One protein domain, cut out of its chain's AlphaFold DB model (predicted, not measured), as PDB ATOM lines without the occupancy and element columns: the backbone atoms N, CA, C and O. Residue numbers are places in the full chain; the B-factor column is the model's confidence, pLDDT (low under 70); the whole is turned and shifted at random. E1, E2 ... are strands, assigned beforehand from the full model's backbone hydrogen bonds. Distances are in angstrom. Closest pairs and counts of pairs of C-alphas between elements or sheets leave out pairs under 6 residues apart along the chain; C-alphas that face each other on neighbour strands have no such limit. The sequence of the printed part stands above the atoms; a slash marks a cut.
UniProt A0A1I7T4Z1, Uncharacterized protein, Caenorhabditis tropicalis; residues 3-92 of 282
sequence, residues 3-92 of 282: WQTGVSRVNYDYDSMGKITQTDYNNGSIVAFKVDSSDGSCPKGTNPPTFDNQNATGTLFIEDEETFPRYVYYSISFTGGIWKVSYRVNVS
ATOM      1  N   TRP A   3      27.268  15.791 -42.561       72.19
ATOM      2  CA  TRP A   3      27.422  14.795 -43.617       72.19
ATOM      3  C   TRP A   3      28.476  13.769 -43.222       72.19
ATOM      4  O   TRP A   3      29.550  14.125 -42.729       72.19
ATOM      5  N   GLN A   4      28.175  12.494 -43.458       72.19
ATOM      6  CA  GLN A   4      29.109  11.398 -43.259       72.19
ATOM      7  C   GLN A   4      29.228  10.544 -44.526       72.19
ATOM      8  O   GLN A   4      28.227  10.091 -45.084       72.19
ATOM      9  N   THR A   5      30.475  10.274 -44.922       70.12
ATOM     10  CA  THR A   5      30.846   9.300 -45.959       70.12
ATOM     11  C   THR A   5      31.992   8.427 -45.442       70.12
ATOM     12  O   THR A   5      33.070   8.916 -45.094       70.12
ATOM     13  N   GLY A   6      31.746   7.122 -45.296       73.56
ATOM     14  CA  GLY A   6      32.687   6.216 -44.628       73.56
ATOM     15  C   GLY A   6      33.003   6.667 -43.192       73.56
ATOM     16  O   GLY A   6      32.105   6.742 -42.348       73.56
ATOM     17  N   VAL A   7      34.280   6.966 -42.921       73.31
ATOM     18  CA  VAL A   7      34.779   7.451 -41.614       73.31
ATOM     19  C   VAL A   7      34.845   8.979 -41.501       73.31
ATOM     20  O   VAL A   7      35.047   9.499 -40.406       73.31
ATOM     21  N   SER A   8      34.674   9.706 -42.606       72.19
ATOM     22  CA  SER A   8      34.786  11.165 -42.633       72.19
ATOM     23  C   SER A   8      33.471  11.818 -42.226       72.19
ATOM     24  O   SER A   8      32.415  11.456 -42.746       72.19
ATOM     25  N   ARG A   9      33.540  12.808 -41.328       75.06
ATOM     26  CA  ARG A   9      32.409  13.647 -40.913       75.06
ATOM     27  C   ARG A   9      32.712  15.107 -41.215       75.06
ATOM     28  O   ARG A   9      33.780  15.592 -40.854       75.06
ATOM     29  N   VAL A  10      31.766  15.789 -41.849       74.88
ATOM     30  CA  VAL A  10      31.858  17.213 -42.184       74.88
ATOM     31  C   VAL A  10      30.619  17.916 -41.646       74.88
ATOM     32  O   VAL A  10      29.495  17.471 -41.889       74.88
ATOM     33  N   ASN A  11      30.831  19.008 -40.916       75.38
ATOM     34  CA  ASN A  11      29.769  19.927 -40.527       75.38
ATOM     35  C   ASN A  11      29.719  21.074 -41.535       75.38
ATOM     36  O   ASN A  11      30.761  21.544 -41.981       75.38
ATOM     37  N   TYR A  12      28.509  21.493 -41.888       73.31
ATOM     38  CA  TYR A  12      28.273  22.619 -42.785       73.31
ATOM     39  C   TYR A  12      27.635  23.777 -42.032       73.31
ATOM     40  O   TYR A  12      26.640  23.565 -41.318       73.31
ATOM     41  N   ASP A  13      28.168  24.971 -42.280       74.88
ATOM     42  CA  ASP A  13      27.608  26.241 -41.830       74.88
ATOM     43  C   ASP A  13      26.277  26.500 -42.521       74.88
ATOM     44  O   ASP A  13      26.089  26.149 -43.689       74.88
ATOM     45  N   TYR A  14      25.335  27.097 -41.798       73.38
ATOM     46  CA  TYR A  14      23.960  27.276 -42.264       73.38
ATOM     47  C   TYR A  14      23.850  28.151 -43.525       73.38
ATOM     48  O   TYR A  14      22.930  27.959 -44.317       73.38
ATOM     49  N   ASP A  15      24.777  29.087 -43.722       73.81
ATOM     50  CA  ASP A  15      24.855  30.013 -44.856       73.81
ATOM     51  C   ASP A  15      25.536  29.396 -46.088       73.81
ATOM     52  O   ASP A  15      25.270  29.789 -47.224       73.81
ATOM     53  N   SER A  16      26.345  28.359 -45.879       72.00
ATOM     54  CA  SER A  16      26.932  27.527 -46.931       72.00
ATOM     55  C   SER A  16      25.991  26.413 -47.421       72.00
ATOM     56  O   SER A  16      26.307  25.687 -48.372       72.00
ATOM     57  N   MET A  17      24.816  26.251 -46.793       71.75
ATOM     58  CA  MET A  17      23.888  25.166 -47.112       71.75
ATOM     59  C   MET A  17      23.161  25.396 -48.444       71.75
ATOM     60  O   MET A  17      22.197  26.153 -48.547       71.75
ATOM     61  N   GLY A  18      23.610  24.676 -49.473       68.81
ATOM     62  CA  GLY A  18      22.990  24.646 -50.795       68.81
ATOM     63  C   GLY A  18      21.843  23.634 -50.943       68.81
ATOM     64  O   GLY A  18      21.045  23.381 -50.041       68.81
ATOM     65  N   LYS A  19      21.747  23.050 -52.140       81.00
ATOM     66  CA  LYS A  19      20.785  21.992 -52.484       81.00
ATOM     67  C   LYS A  19      21.386  20.623 -52.191       81.00
ATOM     68  O   LYS A  19      22.541  20.386 -52.533       81.00
ATOM     69  N   ILE A  20      20.591  19.717 -51.629       81.75
ATOM     70  CA  ILE A  20      21.034  18.361 -51.299       81.75
ATOM     71  C   ILE A  20      20.207  17.386 -52.129       81.75
ATOM     72  O   ILE A  20      18.997  17.271 -51.941       81.75
ATOM     73  N   THR A  21      20.852  16.709 -53.073       82.38
ATOM     74  CA  THR A  21      20.199  15.700 -53.911       82.38
ATOM     75  C   THR A  21      20.106  14.387 -53.148       82.38
ATOM     76  O   THR A  21      21.110  13.887 -52.642       82.38
ATOM     77  N   GLN A  22      18.910  13.813 -53.087       76.69
ATOM     78  CA  GLN A  22      18.701  12.487 -52.532       76.69
ATOM     79  C   GLN A  22      19.329  11.441 -53.458       76.69
ATOM     80  O   GLN A  22      19.000  11.364 -54.642       76.69
ATOM     81  N   THR A  23      20.242  10.637 -52.919       74.44
ATOM     82  CA  THR A  23      20.852   9.509 -53.631       74.44
ATOM     83  C   THR A  23      20.117   8.208 -53.320       74.44
ATOM     84  O   THR A  23      19.326   8.128 -52.379       74.44
ATOM     85  N   ASP A  24      20.391   7.164 -54.098       70.75
ATOM     86  CA  ASP A  24      19.949   5.811 -53.771       70.75
ATOM     87  C   ASP A  24      20.719   5.239 -52.563       70.75
ATOM     88  O   ASP A  24      21.791   5.716 -52.176       70.75
ATOM     89  N   TYR A  25      20.156   4.191 -51.956       66.56
ATOM     90  CA  TYR A  25      20.696   3.547 -50.751       66.56
ATOM     91  C   TYR A  25      22.132   3.014 -50.933       66.56
ATOM     92  O   TYR A  25      22.891   2.915 -49.972       66.56
ATOM     93  N   ASN A  26      22.535   2.713 -52.170       68.81
ATOM     94  CA  ASN A  26      23.835   2.120 -52.485       68.81
ATOM     95  C   ASN A  26      25.009   3.103 -52.351       68.81
ATOM     96  O   ASN A  26      26.153   2.671 -52.230       68.81
ATOM     97  N   ASN A  27      24.744   4.414 -52.350       64.50
ATOM     98  CA  ASN A  27      25.781   5.447 -52.339       64.50
ATOM     99  C   ASN A  27      26.348   5.773 -50.939       64.50
ATOM    100  O   ASN A  27      27.259   6.594 -50.828       64.50
ATOM    101  N   GLY A  28      25.849   5.136 -49.868       66.31
ATOM    102  CA  GLY A  28      26.482   5.105 -48.535       66.31
ATOM    103  C   GLY A  28      26.667   6.450 -47.814       66.31
ATOM    104  O   GLY A  28      27.301   6.494 -46.761       66.31
ATOM    105  N   SER A  29      26.139   7.543 -48.365       71.81
ATOM    106  CA  SER A  29      26.226   8.883 -47.786       71.81
ATOM    107  C   SER A  29      25.044   9.137 -46.861       71.81
ATOM    108  O   SER A  29      23.892   8.975 -47.259       71.81
ATOM    109  N   ILE A  30      25.331   9.565 -45.635       77.06
ATOM    110  CA  ILE A  30      24.313   9.887 -44.633       77.06
ATOM    111  C   ILE A  30      24.342  11.393 -44.393       77.06
ATOM    112  O   ILE A  30      25.399  11.969 -44.131       77.06
ATOM    113  N   VAL A  31      23.173  12.025 -44.474       77.56
ATOM    114  CA  VAL A  31      22.977  13.435 -44.121       77.56
ATOM    115  C   VAL A  31      22.061  13.498 -42.908       77.56
ATOM    116  O   VAL A  31      21.007  12.865 -42.891       77.56
ATOM    117  N   ALA A  32      22.461  14.263 -41.895       79.69
ATOM    118  CA  ALA A  32      21.688  14.471 -40.681       79.69
ATOM    119  C   ALA A  32      21.228  15.928 -40.561       79.69
ATOM    120  O   ALA A  32      22.016  16.874 -40.693       79.69
ATOM    121  N   PHE A  33      19.943  16.085 -40.247       80.94
ATOM    122  CA  PHE A  33      19.310  17.363 -39.953       80.94
ATOM    123  C   PHE A  33      18.771  17.334 -38.528       80.94
ATOM    124  O   PHE A  33      18.125  16.367 -38.123       80.94
ATOM    125  N   LYS A  34      19.025  18.409 -37.781       82.94
ATOM    126  CA  LYS A  34      18.221  18.740 -36.607       82.94
ATOM    127  C   LYS A  34      16.945  19.406 -37.125       82.94
ATOM    128  O   LYS A  34      17.005  20.104 -38.132       82.94
ATOM    129  N   VAL A  35      15.809  19.134 -36.502       87.06
ATOM    130  CA  VAL A  35      14.520  19.757 -36.823       87.06
ATOM    131  C   VAL A  35      13.737  19.933 -35.528       87.06
ATOM    132  O   VAL A  35      13.940  19.173 -34.577       87.06
ATOM    133  N   ASP A  36      12.855  20.919 -35.502       85.62
ATOM    134  CA  ASP A  36      11.912  21.136 -34.414       85.62
ATOM    135  C   ASP A  36      10.731  20.166 -34.584       85.62
ATOM    136  O   ASP A  36      10.255  19.924 -35.696       85.62
ATOM    137  N   SER A  37      10.264  19.591 -33.476       83.62
ATOM    138  CA  SER A  37       9.134  18.662 -33.444       83.62
ATOM    139  C   SER A  37       8.309  18.907 -32.187       83.62
ATOM    140  O   SER A  37       8.863  18.998 -31.091       83.62
ATOM    141  N   SER A  38       6.991  19.033 -32.342       75.88
ATOM    142  CA  SER A  38       6.073  19.380 -31.249       75.88
ATOM    143  C   SER A  38       5.936  18.283 -30.190       75.88
ATOM    144  O   SER A  38       5.602  18.584 -29.048       75.88
ATOM    145  N   ASP A  39       6.210  17.027 -30.543       81.69
ATOM    146  CA  ASP A  39       6.141  15.857 -29.658       81.69
ATOM    147  C   ASP A  39       7.504  15.156 -29.484       81.69
ATOM    148  O   ASP A  39       7.583  14.062 -28.926       81.69
ATOM    149  N   GLY A  40       8.586  15.770 -29.978       77.88
ATOM    150  CA  GLY A  40       9.926  15.179 -29.976       77.88
ATOM    151  C   GLY A  40      10.093  14.003 -30.945       77.88
ATOM    152  O   GLY A  40      11.110  13.308 -30.895       77.88
ATOM    153  N   SER A  41       9.123  13.751 -31.831       81.38
ATOM    154  CA  SER A  41       9.235  12.702 -32.838       81.38
ATOM    155  C   SER A  41      10.153  13.112 -33.993       81.38
ATOM    156  O   SER A  41      10.158  14.259 -34.443       81.38
ATOM    157  N   CYS A  42      10.929  12.151 -34.502       81.06
ATOM    158  CA  CYS A  42      11.690  12.343 -35.734       81.06
ATOM    159  C   CYS A  42      10.751  12.441 -36.949       81.06
ATOM    160  O   CYS A  42       9.704  11.783 -36.948       81.06
ATOM    161  N   PRO A  43      11.159  13.150 -38.020       82.00
ATOM    162  CA  PRO A  43      10.467  13.120 -39.302       82.00
ATOM    163  C   PRO A  43      10.217  11.695 -39.789       82.00
ATOM    164  O   PRO A  43      11.108  10.841 -39.750       82.00
ATOM    165  N   LYS A  44       8.994  11.438 -40.246       77.50
ATOM    166  CA  LYS A  44       8.532  10.138 -40.744       77.50
ATOM    167  C   LYS A  44       7.860  10.321 -42.096       77.50
ATOM    168  O   LYS A  44       7.433  11.424 -42.434       77.50
ATOM    169  N   GLY A  45       7.765   9.222 -42.839       75.12
ATOM    170  CA  GLY A  45       7.069   9.209 -44.114       75.12
ATOM    171  C   GLY A  45       7.974   9.167 -45.331       75.12
ATOM    172  O   GLY A  45       9.102   8.671 -45.288       75.12
ATOM    173  N   THR A  46       7.454   9.688 -46.438       75.44
ATOM    174  CA  THR A  46       8.196   9.767 -47.702       75.44
ATOM    175  C   THR A  46       9.161  10.958 -47.665       75.44
ATOM    176  O   THR A  46       8.778  12.047 -47.253       75.44
ATOM    177  N   ASN A  47      10.398  10.764 -48.134       77.88
ATOM    178  CA  ASN A  47      11.429  11.811 -48.277       77.88
ATOM    179  C   ASN A  47      11.842  12.530 -46.965       77.88
ATOM    180  O   ASN A  47      11.864  13.770 -46.930       77.88
ATOM    181  N   PRO A  48      12.208  11.802 -45.886       77.31
ATOM    182  CA  PRO A  48      12.782  12.418 -44.680       77.31
ATOM    183  C   PRO A  48      13.986  13.311 -45.050       77.31
ATOM    184  O   PRO A  48      14.686  12.980 -46.001       77.31
ATOM    185  N   PRO A  49      14.246  14.437 -44.357       78.69
ATOM    186  CA  PRO A  49      13.761  14.820 -43.027       78.69
ATOM    187  C   PRO A  49      12.434  15.605 -43.039       78.69
ATOM    188  O   PRO A  49      12.172  16.357 -42.109       78.69
ATOM    189  N   THR A  50      11.613  15.484 -44.085       75.94
ATOM    190  CA  THR A  50      10.249  16.041 -44.103       75.94
ATOM    191  C   THR A  50       9.263  15.162 -43.322       75.94
ATOM    192  O   THR A  50       9.518  13.972 -43.122       75.94
ATOM    193  N   PHE A  51       8.142  15.738 -42.879       77.50
ATOM    194  CA  PHE A  51       7.045  15.007 -42.231       77.50
ATOM    195  C   PHE A  51       5.980  14.678 -43.286       77.50
ATOM    196  O   PHE A  51       5.092  15.486 -43.535       77.50
ATOM    197  N   ASP A  52       6.101  13.538 -43.971       80.94
ATOM    198  CA  ASP A  52       5.212  13.162 -45.086       80.94
ATOM    199  C   ASP A  52       5.100  14.253 -46.176       80.94
ATOM    200  O   ASP A  52       4.013  14.711 -46.533       80.94
ATOM    201  N   ASN A  53       6.246  14.690 -46.717       77.69
ATOM    202  CA  ASN A  53       6.374  15.815 -47.659       77.69
ATOM    203  C   ASN A  53       5.932  17.193 -47.119       77.69
ATOM    204  O   ASN A  53       5.953  18.163 -47.877       77.69
ATOM    205  N   GLN A  54       5.577  17.322 -45.837       85.00
ATOM    206  CA  GLN A  54       5.450  18.630 -45.194       85.00
ATOM    207  C   GLN A  54       6.825  19.165 -44.809       85.00
ATOM    208  O   GLN A  54       7.692  18.419 -44.344       85.00
ATOM    209  N   ASN A  55       7.016  20.471 -44.988       88.25
ATOM    210  CA  ASN A  55       8.271  21.126 -44.640       88.25
ATOM    211  C   ASN A  55       8.621  20.873 -43.171       88.25
ATOM    212  O   ASN A  55       7.771  21.008 -42.293       88.25
ATOM    213  N   ALA A  56       9.884  20.556 -42.915       89.50
ATOM    214  CA  ALA A  56      10.407  20.519 -41.558       89.50
ATOM    215  C   ALA A  56      11.060  21.858 -41.232       89.50
ATOM    216  O   ALA A  56      11.763  22.423 -42.070       89.50
ATOM    217  N   THR A  57      10.845  22.365 -40.029       90.44
ATOM    218  CA  THR A  57      11.487  23.590 -39.546       90.44
ATOM    219  C   THR A  57      12.538  23.258 -38.506       90.44
ATOM    220  O   THR A  57      12.547  22.160 -37.959       90.44
ATOM    221  N   GLY A  58      13.425  24.197 -38.221       88.38
ATOM    222  CA  GLY A  58      14.335  24.074 -37.100       88.38
ATOM    223  C   GLY A  58      14.895  25.416 -36.666       88.38
ATOM    224  O   GLY A  58      14.885  26.386 -37.431       88.38
ATOM    225  N   THR A  59      15.422  25.434 -35.447       90.12
ATOM    226  CA  THR A  59      16.032  26.624 -34.853       90.12
ATOM    227  C   THR A  59      17.448  26.313 -34.365       90.12
ATOM    228  O   THR A  59      17.700  25.270 -33.755       90.12
ATOM    229  N   LEU A  60      18.397  27.204 -34.661       88.75
ATOM    230  CA  LEU A  60      19.735  27.222 -34.061       88.75
ATOM    231  C   LEU A  60      19.886  28.504 -33.251       88.75
ATOM    232  O   LEU A  60      19.517  29.568 -33.740       88.75
ATOM    233  N   PHE A  61      20.460  28.394 -32.060       89.31
ATOM    234  CA  PHE A  61      21.043  29.522 -31.345       89.31
ATOM    235  C   PHE A  61      22.554  29.446 -31.542       89.31
ATOM    236  O   PHE A  61      23.139  28.375 -31.355       89.31
ATOM    237  N   ILE A  62      23.149  30.538 -32.006       88.25
ATOM    238  CA  ILE A  62      24.581  30.650 -32.266       88.25
ATOM    239  C   ILE A  62      25.106  31.776 -31.394       88.25
ATOM    240  O   ILE A  62      24.635  32.907 -31.495       88.25
ATOM    241  N   GLU A  63      26.090  31.435 -30.579       86.19
ATOM    242  CA  GLU A  63      26.889  32.345 -29.778       86.19
ATOM    243  C   GLU A  63      28.347  32.054 -30.141       86.19
ATOM    244  O   GLU A  63      28.789  30.902 -30.075       86.19
ATOM    245  N   ASP A  64      29.057  33.066 -30.630       80.94
ATOM    246  CA  ASP A  64      30.467  32.978 -30.998       80.94
ATOM    247  C   ASP A  64      31.207  34.244 -30.547       80.94
ATOM    248  O   ASP A  64      30.586  35.243 -30.195       80.94
ATOM    249  N   GLU A  65      32.539  34.191 -30.504       74.44
ATOM    250  CA  GLU A  65      33.361  35.300 -29.992       74.44
ATOM    251  C   GLU A  65      33.463  36.487 -30.966       74.44
ATOM    252  O   GLU A  65      33.907  37.566 -30.576       74.44
ATOM    253  N   GLU A  66      33.098  36.305 -32.238       78.94
ATOM    254  CA  GLU A  66      33.314  37.303 -33.294       78.94
ATOM    255  C   GLU A  66      32.061  38.131 -33.597       78.94
ATOM    256  O   GLU A  66      32.140  39.171 -34.257       78.94
ATOM    257  N   THR A  67      30.892  37.681 -33.144       84.69
ATOM    258  CA  THR A  67      29.608  38.280 -33.493       84.69
ATOM    259  C   THR A  67      28.607  38.222 -32.352       84.69
ATOM    260  O   THR A  67      28.704  37.430 -31.420       84.69
ATOM    261  N   PHE A  68      27.568  39.040 -32.480       91.81
ATOM    262  CA  PHE A  68      26.461  39.006 -31.547       91.81
ATOM    263  C   PHE A  68      25.661  37.697 -31.630       91.81
ATOM    264  O   PHE A  68      25.458  37.171 -32.738       91.81
ATOM    265  N   PRO A  69      25.137  37.207 -30.485       92.88
ATOM    266  CA  PRO A  69      24.269  36.041 -30.447       92.88
ATOM    267  C   PRO A  69      23.140  36.144 -31.464       92.88
ATOM    268  O   PRO A  69      22.574  37.219 -31.688       92.88
ATOM    269  N   ARG A  70      22.794  35.029 -32.103       91.69
ATOM    270  CA  ARG A  70      21.794  35.024 -33.173       91.69
ATOM    271  C   ARG A  70      20.982  33.745 -33.227       91.69
ATOM    272  O   ARG A  70      21.493  32.644 -33.035       91.69
ATOM    273  N   TYR A  71      19.714  33.896 -33.589       91.50
ATOM    274  CA  TYR A  71      18.844  32.786 -33.944       91.50
ATOM    275  C   TYR A  71      18.831  32.580 -35.455       91.50
ATOM    276  O   TYR A  71      18.559  33.502 -36.225       91.50
ATOM    277  N   VAL A  72      19.049  31.344 -35.891       90.81
ATOM    278  CA  VAL A  72      18.848  30.928 -37.280       90.81
ATOM    279  C   VAL A  72      17.614  30.044 -37.342       90.81
ATOM    280  O   VAL A  72      17.620  28.914 -36.856       90.81
ATOM    281  N   TYR A  73      16.563  30.553 -37.976       91.56
ATOM    282  CA  TYR A  73      15.349  29.792 -38.248       91.56
ATOM    283  C   TYR A  73      15.429  29.250 -39.664       91.56
ATOM    284  O   TYR A  73      15.551  30.027 -40.613       91.56
ATOM    285  N   TYR A  74      15.336  27.937 -39.825       90.31
ATOM    286  CA  TYR A  74      15.410  27.291 -41.128       90.31
ATOM    287  C   TYR A  74      14.193  26.419 -41.413       90.31
ATOM    288  O   TYR A  74      13.501  25.943 -40.518       90.31
ATOM    289  N   SER A  75      13.938  26.227 -42.702       90.44
ATOM    290  CA  SER A  75      12.920  25.340 -43.249       90.44
ATOM    291  C   SER A  75      13.558  24.450 -44.305       90.44
ATOM    292  O   SER A  75      14.334  24.921 -45.139       90.44
ATOM    293  N   ILE A  76      13.193  23.176 -44.291       89.12
ATOM    294  CA  ILE A  76      13.631  22.142 -45.219       89.12
ATOM    295  C   ILE A  76      12.415  21.706 -46.026       89.12
ATOM    296  O   ILE A  76      11.437  21.215 -45.463       89.12
ATOM    297  N   SER A  77      12.481  21.879 -47.341       88.81
ATOM    298  CA  SER A  77      11.459  21.412 -48.277       88.81
ATOM    299  C   SER A  77      12.033  20.378 -49.237       88.81
ATOM    300  O   SER A  77      13.239  20.354 -49.491       88.81
ATOM    301  N   PHE A  78      11.174  19.515 -49.778       87.44
ATOM    302  CA  PHE A  78      11.561  18.511 -50.766       87.44
ATOM    303  C   PHE A  78      10.822  18.737 -52.083       87.44
ATOM    304  O   PHE A  78       9.598  18.851 -52.118       87.44
ATOM    305  N   THR A  79      11.553  18.817 -53.192       86.31
ATOM    306  CA  THR A  79      10.958  18.930 -54.531       86.31
ATOM    307  C   THR A  79      11.866  18.270 -55.558       86.31
ATOM    308  O   THR A  79      13.032  18.635 -55.684       86.31
ATOM    309  N   GLY A  80      11.333  17.303 -56.310       84.62
ATOM    310  CA  GLY A  80      12.041  16.683 -57.436       84.62
ATOM    311  C   GLY A  80      13.346  15.971 -57.060       84.62
ATOM    312  O   GLY A  80      14.328  16.109 -57.780       84.62
ATOM    313  N   GLY A  81      13.383  15.250 -55.932       85.62
ATOM    314  CA  GLY A  81      14.592  14.541 -55.484       85.62
ATOM    315  C   GLY A  81      15.621  15.425 -54.775       85.62
ATOM    316  O   GLY A  81      16.725  14.969 -54.494       85.62
ATOM    317  N   ILE A  82      15.288  16.689 -54.502       86.75
ATOM    318  CA  ILE A  82      16.201  17.663 -53.904       86.75
ATOM    319  C   ILE A  82      15.591  18.197 -52.611       86.75
ATOM    320  O   ILE A  82      14.480  18.733 -52.621       86.75
ATOM    321  N   TRP A  83      16.346  18.114 -51.517       86.56
ATOM    322  CA  TRP A  83      16.083  18.906 -50.323       86.56
ATOM    323  C   TRP A  83      16.664  20.304 -50.500       86.56
ATOM    324  O   TRP A  83      17.846  20.481 -50.818       86.56
ATOM    325  N   LYS A  84      15.818  21.310 -50.292       87.62
ATOM    326  CA  LYS A  84      16.205  22.716 -50.269       87.62
ATOM    327  C   LYS A  84      16.076  23.228 -48.844       87.62
ATOM    328  O   LYS A  84      15.028  23.063 -48.225       87.62
ATOM    329  N   VAL A  85      17.125  23.884 -48.363       87.38
ATOM    330  CA  VAL A  85      17.103  24.580 -47.078       87.38
ATOM    331  C   VAL A  85      17.022  26.078 -47.333       87.38
ATOM    332  O   VAL A  85      17.738  26.621 -48.169       87.38
ATOM    333  N   SER A  86      16.092  26.734 -46.655       88.56
ATOM    334  CA  SER A  86      15.981  28.191 -46.597       88.56
ATOM    335  C   SER A  86      16.071  28.624 -45.148       88.56
ATOM    336  O   SER A  86      15.525  27.932 -44.290       88.56
ATOM    337  N   TYR A  87      16.693  29.764 -44.878       89.75
ATOM    338  CA  TYR A  87      16.844  30.274 -43.523       89.75
ATOM    339  C   TYR A  87      16.583  31.777 -43.447       89.75
ATOM    340  O   TYR A  87      16.637  32.489 -44.449       89.75
ATOM    341  N   ARG A  88      16.309  32.240 -42.231       91.00
ATOM    342  CA  ARG A  88      16.349  33.643 -41.822       91.00
ATOM    343  C   ARG A  88      17.183  33.744 -40.550       91.00
ATOM    344  O   ARG A  88      17.146  32.835 -39.719       91.00
ATOM    345  N   VAL A  89      17.914  34.840 -40.411       90.50
ATOM    346  CA  VAL A  89      18.727  35.127 -39.227       90.50
ATOM    347  C   VAL A  89      18.042  36.247 -38.453       90.50
ATOM    348  O   VAL A  89      17.608  37.219 -39.063       90.50
ATOM    349  N   ASN A  90      17.929  36.083 -37.141       92.00
ATOM    350  CA  ASN A  90      17.583  37.142 -36.205       92.00
ATOM    351  C   ASN A  90      18.807  37.381 -35.318       92.00
ATOM    352  O   ASN A  90      19.194  36.482 -34.569       92.00
ATOM    353  N   VAL A  91      19.445  38.536 -35.460       92.25
ATOM    354  CA  VAL A  91      20.628  38.909 -34.676       92.25
ATOM    355  C   VAL A  91      20.188  39.672 -33.432       92.25
ATOM    356  O   VAL A  91      19.248  40.459 -33.490       92.25
ATOM    357  N   SER A  92      20.856  39.449 -32.301       93.94
ATOM    358  CA  SER A  92      20.554  40.182 -31.066       93.94
ATOM    359  C   SER A  92      20.809  41.679 -31.222       93.94
ATOM    360  O   SER A  92      19.947  42.472 -30.848       93.94
TER     361      SER A  92
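AT A GLANCE: This is residues 3 to 92 of the 282 residues of an uncharacterized protein of Caenorhabditis tropicalis (UniProt A0A1I7T4Z1). A twisted, curled sheet, E3 E7 E6 E5, built round the long hairpin of E6 and E7, has the small sheet E2 E1 E4 off to one side. The unnamed residues 33 to 55 join the two sheets and loop near the end of the larger one where E5 begins. The printed part has 90 residues, no named helix and seven strands, E1 to E7 along the chain, both sheets antiparallel; it is all strand, with 41 residues in named elements. It is only just compact, close to loose, with a radius of gyration of the C-alphas of 14.3 A and spans of 42 by 31 by 24 A.

IN THESE COORDINATES: Find C-alpha 3 at (27.422, 14.795, -43.617), where E1 begins, residues 3 to 5. Next come E2, residues 8 to 11, E3, residues 19 to 21, and E4, residues 29 to 32. E5, residues 56 to 62, measures 19.7 A, E6, residues 70 to 79, 28.9 A, and E7, residues 82 to 91, 29.0 A, ending at C-alpha 91 at (20.628, 38.909, -34.676).

HOW THE PARTS SIT: Look first at E5, E6 and E7, a meander, each strand the antiparallel neighbour of the one before. N 75 and O 86 of E6 and E7 are 2.8 A apart; N 58 and O 74 of E5 and E6, 2.9 A. At edge strand E3, N 83 of E7 and O 20 are 2.8 A apart. In the small sheet, N 3 and O 10 of the hairpin E1 and E2 are within hydrogen-bond range at 2.9 A, and so are N 4 of E1 and O 30 of E4, at 2.9 A. E4 and E5 are apart.

THE WHOLE: The C-alphas of Asn 26 and Ser 92, the two farthest apart, are 43.8 A apart. The printed part has no cut; the link E4 to E5, 23 residues, is long. Confidence is under 70 at residue 18 and residues 25 to 28.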